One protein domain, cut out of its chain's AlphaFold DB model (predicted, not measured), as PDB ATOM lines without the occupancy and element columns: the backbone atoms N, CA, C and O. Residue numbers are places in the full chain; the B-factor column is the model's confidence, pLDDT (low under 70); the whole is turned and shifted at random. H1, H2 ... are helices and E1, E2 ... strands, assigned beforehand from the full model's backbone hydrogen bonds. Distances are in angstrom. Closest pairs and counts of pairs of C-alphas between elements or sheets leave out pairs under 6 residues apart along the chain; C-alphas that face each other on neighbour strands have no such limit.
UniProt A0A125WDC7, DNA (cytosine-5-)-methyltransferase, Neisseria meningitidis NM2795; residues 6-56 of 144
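What this domain is: This is residues 6 to 56 of the 144 residues of the protein "DNA (cytosine-5-)-methyltransferase" of Neisseria meningitidis NM2795 (UniProt A0A125WDC7). A long, narrow ribbon of two small antiparallel strand pairs lies end to end with a single helix: the pair E1 and E4 sits in the middle, the hairpin E2 and E3 makes one end, and H1 lies at the other end, with residues 21 to 25 packed on E1 and E4. The ribbon bends where E1 runs on into E2, at 56 degrees across a break of 2 residues, and the chain turns round between E2 and E3 and comes back to E4; beyond the start of H1, the loop of residues 10 to 16 sticks out. The printed part has 51 residues, with one named helix and four named strands in the order H1, E1, E2, E3, E4, and two sheets of two strands, E1 - E4 and E2 - E3, both antiparallel. The class is mixed, helices and strands. The whole is loose, with a radius of gyration of the C-alphas of 12.9 A, and elongated, with spans of 41 by 23 by 16 A.

How they stand to each other: Begin with the sheet of E1, residues 30 to 33, and E4, residues 52 to 55. They are antiparallel, with 139 degrees between their N-to-C directions. Look at C-alphas 32 and 53, which face each other at 4.6 A, and then at the backbone, where N 31 and O 54 are 2.9 A apart and N 52 and O 33 are 3.0 A apart, both within hydrogen-bond range. Now turn to H1, residues 17 to 26. Its closest C-alpha pair with E1 is Thr 25 and Val 31, 5.6 A apart, and 4 pairs of C-alphas of the two are within 8 A. With E4 there is 1 such pair, the C-alphas of Leu 21 and Tyr 53, 7.6 A apart. In H1 every O i to N i+4 pair is within hydrogen-bond range. From E1, go on along the chain to E2, residues 36 to 39, and then to E3, residues 42 to 45. E2 and E3 form a hairpin, antiparallel at 139 degrees. C-alphas 36 and 45 face each other at 4.3 A, and you will find N 37 and O 44 at 2.8 A and N 42 and O 39 at 3.0 A, within hydrogen-bond range. H1 is apart from both E2 and E3, and E2 is apart from E4. E1 and E3 are only just apart, with their closest C-alphas at 8.4 A.

Where its parts are: Find C-alpha 30 of Leu 30 at (153.204, 134.589, 164.794), where E1 begins; from there it runs 9.3 A to C-alpha 33. E4 covers 10.0 A from C-alpha 52 to C-alpha 55, which stands at (152.326, 130.728, 167.601). Go back along the chain to C-alpha 17 at (154.434, 145.334, 172.528), where H1 begins; it ends 14.3 A away at Asp 26. E2 measures 9.3 A from Lys 36 to Ile 39, and E3 measures 9.9 A from Gln 42 to Lys 45.

The domain as a whole: The printed part runs from residue 6 to residue 56 and has no cut. Its two farthest C-alphas are those of Pro 15 and Gly 40, 41.4 A apart, while those of Ala 6 and Val 56 are 19.5 A apart. The centre of E4 is nearest to the mean of the C-alphas, at 2.1 A, and that of E2 is farthest, at 15.7 A. The links H1 to E1, E1 to E2 and E2 to E3 are tight, and E3 to E4, with 6 residues between them, is short; no link is long. Residues 10 to 16 stand free. The mean pLDDT of the printed part is 93.0, and no printed residue is under 70 in this predicted model.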
ATOM      1  N   ALA A   6     145.852 142.555 174.483       96.00
ATOM      2  CA  ALA A   6     145.419 142.813 175.854       96.00
ATOM      3  C   ALA A   6     145.759 141.633 176.779       96.00
ATOM      4  O   ALA A   6     146.321 141.840 177.850       96.00
ATOM      5  N   GLN A   7     145.517 140.396 176.339       96.38
ATOM      6  CA  GLN A   7     145.884 139.198 177.099       96.38
ATOM      7  C   GLN A   7     147.404 139.060 177.244       96.38
ATOM      8  O   GLN A   7     147.885 138.817 178.348       96.38
ATOM      9  N   ILE A   8     148.168 139.273 176.168       97.06
ATOM     10  CA  ILE A   8     149.638 139.179 176.200       97.06
ATOM     11  C   ILE A   8     150.238 140.209 177.168       97.06
ATOM     12  O   ILE A   8     151.134 139.888 177.945       97.06
ATOM     13  N   SER A   9     149.677 141.421 177.209       96.44
ATOM     14  CA  SER A   9     150.145 142.498 178.091       96.44
ATOM     15  C   SER A   9     150.021 142.191 179.590       96.44
ATOM     16  O   SER A   9     150.675 142.841 180.406       96.44
ATOM     17  N   THR A  10     149.223 141.184 179.971       97.38
ATOM     18  CA  THR A  10     149.091 140.766 181.376       97.38
ATOM     19  C   THR A  10     150.351 140.080 181.907       97.38
ATOM     20  O   THR A  10     150.668 140.239 183.086       97.38
ATOM     21  N   PHE A  11     151.093 139.374 181.046       96.31
ATOM     22  CA  PHE A  11     152.297 138.620 181.417       96.31
ATOM     23  C   PHE A  11     153.577 139.112 180.726       96.31
ATOM     24  O   PHE A  11     154.668 138.768 181.168       96.31
ATOM     25  N   TYR A  12     153.477 139.939 179.682       95.38
ATOM     26  CA  TYR A  12     154.623 140.561 179.019       95.38
ATOM     27  C   TYR A  12     154.396 142.071 178.867       95.38
ATOM     28  O   TYR A  12     153.824 142.557 177.889       95.38
ATOM     29  N   LYS A  13     154.818 142.824 179.889       95.19
ATOM     30  CA  LYS A  13     154.660 144.281 179.968       95.19
ATOM     31  C   LYS A  13     155.821 144.969 179.254       95.19
ATOM     32  O   LYS A  13     156.873 145.176 179.849       95.19
ATOM     33  N   HIS A  14     155.618 145.329 177.990       95.81
ATOM     34  CA  HIS A  14     156.603 146.060 177.195       95.81
ATOM     35  C   HIS A  14     155.952 147.277 176.520       95.81
ATOM     36  O   HIS A  14     154.874 147.123 175.938       95.81
ATOM     37  N   PRO A  15     156.568 148.477 176.564       95.12
ATOM     38  CA  PRO A  15     155.998 149.681 175.948       95.12
ATOM     39  C   PRO A  15     155.793 149.516 174.436       95.12
ATOM     40  O   PRO A  15     154.829 150.030 173.879       95.12
ATOM     41  N   ASP A  16     156.654 148.723 173.797       96.12
ATOM     42  CA  ASP A  16     156.655 148.487 172.352       96.12
ATOM     43  C   ASP A  16     155.966 147.173 171.927       96.12
ATOM     44  O   ASP A  16     156.276 146.587 170.893       96.12
ATOM     45  N   LEU A  17     155.046 146.652 172.752       96.81
ATOM     46  CA  LEU A  17     154.434 145.334 172.528       96.81
ATOM     47  C   LEU A  17     153.808 145.180 171.131       96.81
ATOM     48  O   LEU A  17     153.899 144.113 170.537       96.81
ATOM     49  N   GLN A  18     153.174 146.232 170.604       96.75
ATOM     50  CA  GLN A  18     152.530 146.181 169.288       96.75
ATOM     51  C   GLN A  18     153.542 145.910 168.174       96.75
ATOM     52  O   GLN A  18     153.384 144.946 167.433       96.75
ATOM     53  N   ASN A  19     154.605 146.712 168.113       97.50
ATOM     54  CA  ASN A  19     155.611 146.608 167.064       97.50
ATOM     55  C   ASN A  19     156.363 145.274 167.142       97.50
ATOM     56  O   ASN A  19     156.693 144.693 166.111       97.50
ATOM     57  N   ILE A  20     156.580 144.741 168.351       96.75
ATOM     58  CA  ILE A  20     157.144 143.397 168.537       96.75
ATOM     59  C   ILE A  20     156.222 142.331 167.931       96.75
ATOM     60  O   ILE A  20     156.689 141.471 167.186       96.75
ATOM     61  N   LEU A  21     154.921 142.375 168.237       97.19
ATOM     62  CA  LEU A  21     153.951 141.401 167.727       97.19
ATOM     63  C   LEU A  21     153.806 141.478 166.205       97.19
ATOM     64  O   LEU A  21     153.748 140.437 165.547       97.19
ATOM     65  N   ASP A  22     153.802 142.686 165.649       96.31
ATOM     66  CA  ASP A  22     153.717 142.907 164.207       96.31
ATOM     67  C   ASP A  22     155.005 142.425 163.521       96.31
ATOM     68  O   ASP A  22     154.939 141.602 162.613       96.31
ATOM     69  N   SER A  23     156.184 142.759 164.062       95.94
ATOM     70  CA  SER A  23     157.469 142.262 163.550       95.94
ATOM     71  C   SER A  23     157.574 140.734 163.585       95.94
ATOM     72  O   SER A  23     158.082 140.122 162.644       95.94
ATOM     73  N   LEU A  24     157.111 140.088 164.658       93.56
ATOM     74  CA  LEU A  24     157.088 138.625 164.760       93.56
ATOM     75  C   LEU A  24     156.080 137.993 163.792       93.56
ATOM     76  O   LEU A  24     156.304 136.871 163.340       93.56
ATOM     77  N   THR A  25     154.998 138.698 163.466       94.38
ATOM     78  CA  THR A  25     154.018 138.259 162.463       94.38
ATOM     79  C   THR A  25     154.600 138.368 161.054       94.38
ATOM     80  O   THR A  25     154.532 137.400 160.300       94.38
ATOM     81  N   ASP A  26     155.267 139.478 160.731       94.19
ATOM     82  CA  ASP A  26     155.939 139.691 159.440       94.19
ATOM     83  C   ASP A  26     157.062 138.675 159.203       94.19
ATOM     84  O   ASP A  26     157.236 138.155 158.103       94.19
ATOM     85  N   LYS A  27     157.796 138.331 160.267       90.75
ATOM     86  CA  LYS A  27     158.818 137.273 160.257       90.75
ATOM     87  C   LYS A  27     158.227 135.853 160.259       90.75
ATOM     88  O   LYS A  27     158.977 134.881 160.242       90.75
ATOM     89  N   GLY A  28     156.904 135.715 160.336       90.75
ATOM     90  CA  GLY A  28     156.179 134.444 160.291       90.75
ATOM     91  C   GLY A  28     156.144 133.645 161.597       90.75
ATOM     92  O   GLY A  28     155.534 132.578 161.625       90.75
ATOM     93  N   TYR A  29     156.766 134.124 162.681       91.12
ATOM     94  CA  TYR A  29     156.770 133.444 163.988       91.12
ATOM     95  C   TYR A  29     155.380 133.428 164.635       91.12
ATOM     96  O   TYR A  29     155.028 132.497 165.368       91.12
ATOM     97  N   LEU A  30     154.588 134.464 164.360       93.69
ATOM     98  CA  LEU A  30     153.204 134.589 164.794       93.69
ATOM     99  C   LEU A  30     152.268 134.646 163.590       93.69
ATOM    100  O   LEU A  30     152.641 135.069 162.501       93.69
ATOM    101  N   VAL A  31     151.020 134.245 163.808       93.38
ATOM    102  CA  VAL A  31     149.930 134.457 162.856       93.38
ATOM    103  C   VAL A  31     148.771 135.147 163.559       93.38
ATOM    104  O   VAL A  31     148.309 134.696 164.610       93.38
ATOM    105  N   LEU A  32     148.294 136.246 162.974       95.12
ATOM    106  CA  LEU A  32     147.109 136.956 163.440       95.12
ATOM    107  C   LEU A  32     145.857 136.287 162.858       95.12
ATOM    108  O   LEU A  32     145.504 136.489 161.696       95.12
ATOM    109  N   GLU A  33     145.176 135.471 163.660       94.38
ATOM    110  CA  GLU A  33     144.015 134.696 163.213       94.38
ATOM    111  C   GLU A  33     142.865 134.697 164.222       94.38
ATOM    112  O   GLU A  33     143.041 134.951 165.415       94.38
ATOM    113  N   HIS A  34     141.666 134.393 163.725       94.00
ATOM    114  CA  HIS A  34     140.522 134.093 164.578       94.00
ATOM    115  C   HIS A  34     140.746 132.767 165.328       94.00
ATOM    116  O   HIS A  34     141.336 131.833 164.761       94.00
ATOM    117  N   PRO A  35     140.272 132.646 166.582       92.19
ATOM    118  CA  PRO A  35     140.256 131.379 167.298       92.19
ATOM    119  C   PRO A  35     139.595 130.268 166.477       92.19
ATOM    120  O   PRO A  35     138.700 130.505 165.672       92.19
ATOM    121  N   LYS A  36     140.043 129.027 166.685       90.38
ATOM    122  CA  LYS A  36     139.468 127.846 166.028       90.38
ATOM    123  C   LYS A  36     138.710 127.015 167.048       90.38
ATOM    124  O   LYS A  36     139.319 126.588 168.033       90.38
ATOM    125  N   GLN A  37     137.444 126.733 166.774       86.62
ATOM    126  CA  GLN A  37     136.609 125.832 167.559       86.62
ATOM    127  C   GLN A  37     136.621 124.424 166.960       86.62
ATOM    128  O   GLN A  37     136.812 124.248 165.756       86.62
ATOM    129  N   LYS A  38     136.445 123.406 167.808       87.69
ATOM    130  CA  LYS A  38     136.347 122.012 167.367       87.69
ATOM    131  C   LYS A  38     134.872 121.645 167.221       87.69
ATOM    132  O   LYS A  38     134.206 121.411 168.221       87.69
ATOM    133  N   ILE A  39     134.385 121.581 165.987       87.44
ATOM    134  CA  ILE A  39     132.999 121.232 165.654       87.44
ATOM    135  C   ILE A  39     133.051 119.951 164.818       87.44
ATOM    136  O   ILE A  39     133.736 119.905 163.799       87.44
ATOM    137  N   GLY A  40     132.413 118.873 165.287       83.12
ATOM    138  CA  GLY A  40     132.383 117.594 164.559       83.12
ATOM    139  C   GLY A  40     133.766 116.980 164.282       83.12
ATOM    140  O   GLY A  40     133.962 116.325 163.266       83.12
ATOM    141  N   GLY A  41     134.759 117.236 165.141       86.00
ATOM    142  CA  GLY A  41     136.136 116.756 164.952       86.00
ATOM    143  C   GLY A  41     137.019 117.649 164.074       86.00
ATOM    144  O   GLY A  41     138.241 117.509 164.128       86.00
ATOM    145  N   GLN A  42     136.445 118.613 163.353       86.12
ATOM    146  CA  GLN A  42     137.178 119.570 162.526       86.12
ATOM    147  C   GLN A  42     137.438 120.880 163.276       86.12
ATOM    148  O   GLN A  42     136.677 121.272 164.159       86.12
ATOM    149  N   ARG A  43     138.538 121.560 162.932       86.06
ATOM    150  CA  ARG A  43     138.881 122.878 163.484       86.06
ATOM    151  C   ARG A  43     138.395 123.967 162.535       86.06
ATOM    152  O   ARG A  43     139.024 124.193 161.508       86.06
ATOM    153  N   ILE A  44     137.320 124.652 162.905       88.75
ATOM    154  CA  ILE A  44     136.707 125.720 162.108       88.75
ATOM    155  C   ILE A  44     137.019 127.063 162.770       88.75
ATOM    156  O   ILE A  44     137.046 127.155 163.998       88.75
ATOM    157  N   LYS A  45     137.325 128.089 161.969       89.75
ATOM    158  CA  LYS A  45     137.559 129.449 162.474       89.75
ATOM    159  C   LYS A  45     136.249 130.035 162.992       89.75
ATOM    160  O   LYS A  45     135.221 129.910 162.338       89.75
ATOM    161  N   ASP A  46     136.317 130.681 164.142       90.44
ATOM    162  CA  ASP A  46     135.206 131.413 164.731       90.44
ATOM    163  C   ASP A  46     135.421 132.915 164.535       90.44
ATOM    164  O   ASP A  46     136.155 133.564 165.283       90.44
ATOM    165  N   GLU A  47     134.804 133.451 163.485       90.88
ATOM    166  CA  GLU A  47     134.923 134.860 163.098       90.88
ATOM    167  C   GLU A  47     134.163 135.811 164.036       90.88
ATOM    168  O   GLU A  47     134.384 137.018 163.979       90.88
ATOM    169  N   SER A  48     133.319 135.284 164.937       91.69
ATOM    170  CA  SER A  48     132.613 136.096 165.938       91.69
ATOM    171  C   SER A  48     133.540 136.623 167.039       91.69
ATOM    172  O   SER A  48     133.257 137.646 167.663       91.69
ATOM    173  N   LEU A  49     134.667 135.944 167.269       90.81
ATOM    174  CA  LEU A  49     135.662 136.323 168.266       90.81
ATOM    175  C   LEU A  49     136.765 137.180 167.640       90.81
ATOM    176  O   LEU A  49     137.137 136.952 166.490       90.81
ATOM    177  N   PRO A  50     137.359 138.134 168.377       93.25
ATOM    178  CA  PRO A  50     138.430 138.967 167.842       93.25
ATOM    179  C   PRO A  50     139.657 138.136 167.447       93.25
ATOM    180  O   PRO A  50     139.969 137.112 168.060       93.25
ATOM    181  N   LYS A  51     140.393 138.615 166.437       95.12
ATOM    182  CA  LYS A  51     141.689 138.037 166.066       95.12
ATOM    183  C   LYS A  51     142.685 138.178 167.215       95.12
ATOM    184  O   LYS A  51     142.683 139.167 167.950       95.12
ATOM    185  N   GLY A  52     143.585 137.212 167.314       96.06
ATOM    186  CA  GLY A  52     144.736 137.279 168.203       96.06
ATOM    187  C   GLY A  52     145.961 136.630 167.570       96.06
ATOM    188  O   GLY A  52     145.882 136.021 166.504       96.06
ATOM    189  N   TYR A  53     147.088 136.756 168.249       96.31
ATOM    190  CA  TYR A  53     148.372 136.229 167.824       96.31
ATOM    191  C   TYR A  53     148.504 134.779 168.287       96.31
ATOM    192  O   TYR A  53     148.454 134.482 169.483       96.31
ATOM    193  N   ASN A  54     148.635 133.859 167.338       93.62
ATOM    194  CA  ASN A  54     148.913 132.452 167.594       93.62
ATOM    195  C   ASN A  54     150.363 132.139 167.220       93.62
ATOM    196  O   ASN A  54     150.897 132.712 166.273       93.62
ATOM    197  N   ILE A  55     150.980 131.202 167.935       91.06
ATOM    198  CA  ILE A  55     152.326 130.728 167.601       91.06
ATOM    199  C   ILE A  55     152.219 129.802 166.394       91.06
ATOM    200  O   ILE A  55     151.411 128.865 166.390       91.06
ATOM    201  N   VAL A  56     153.046 130.040 165.380       87.38
ATOM    202  CA  VAL A  56     153.149 129.128 164.245       87.38
ATOM    203  C   VAL A  56     153.982 127.915 164.665       87.38
ATOM    204  O   VAL A  56     155.133 128.017 165.083       87.38
TER     205      VAL A  56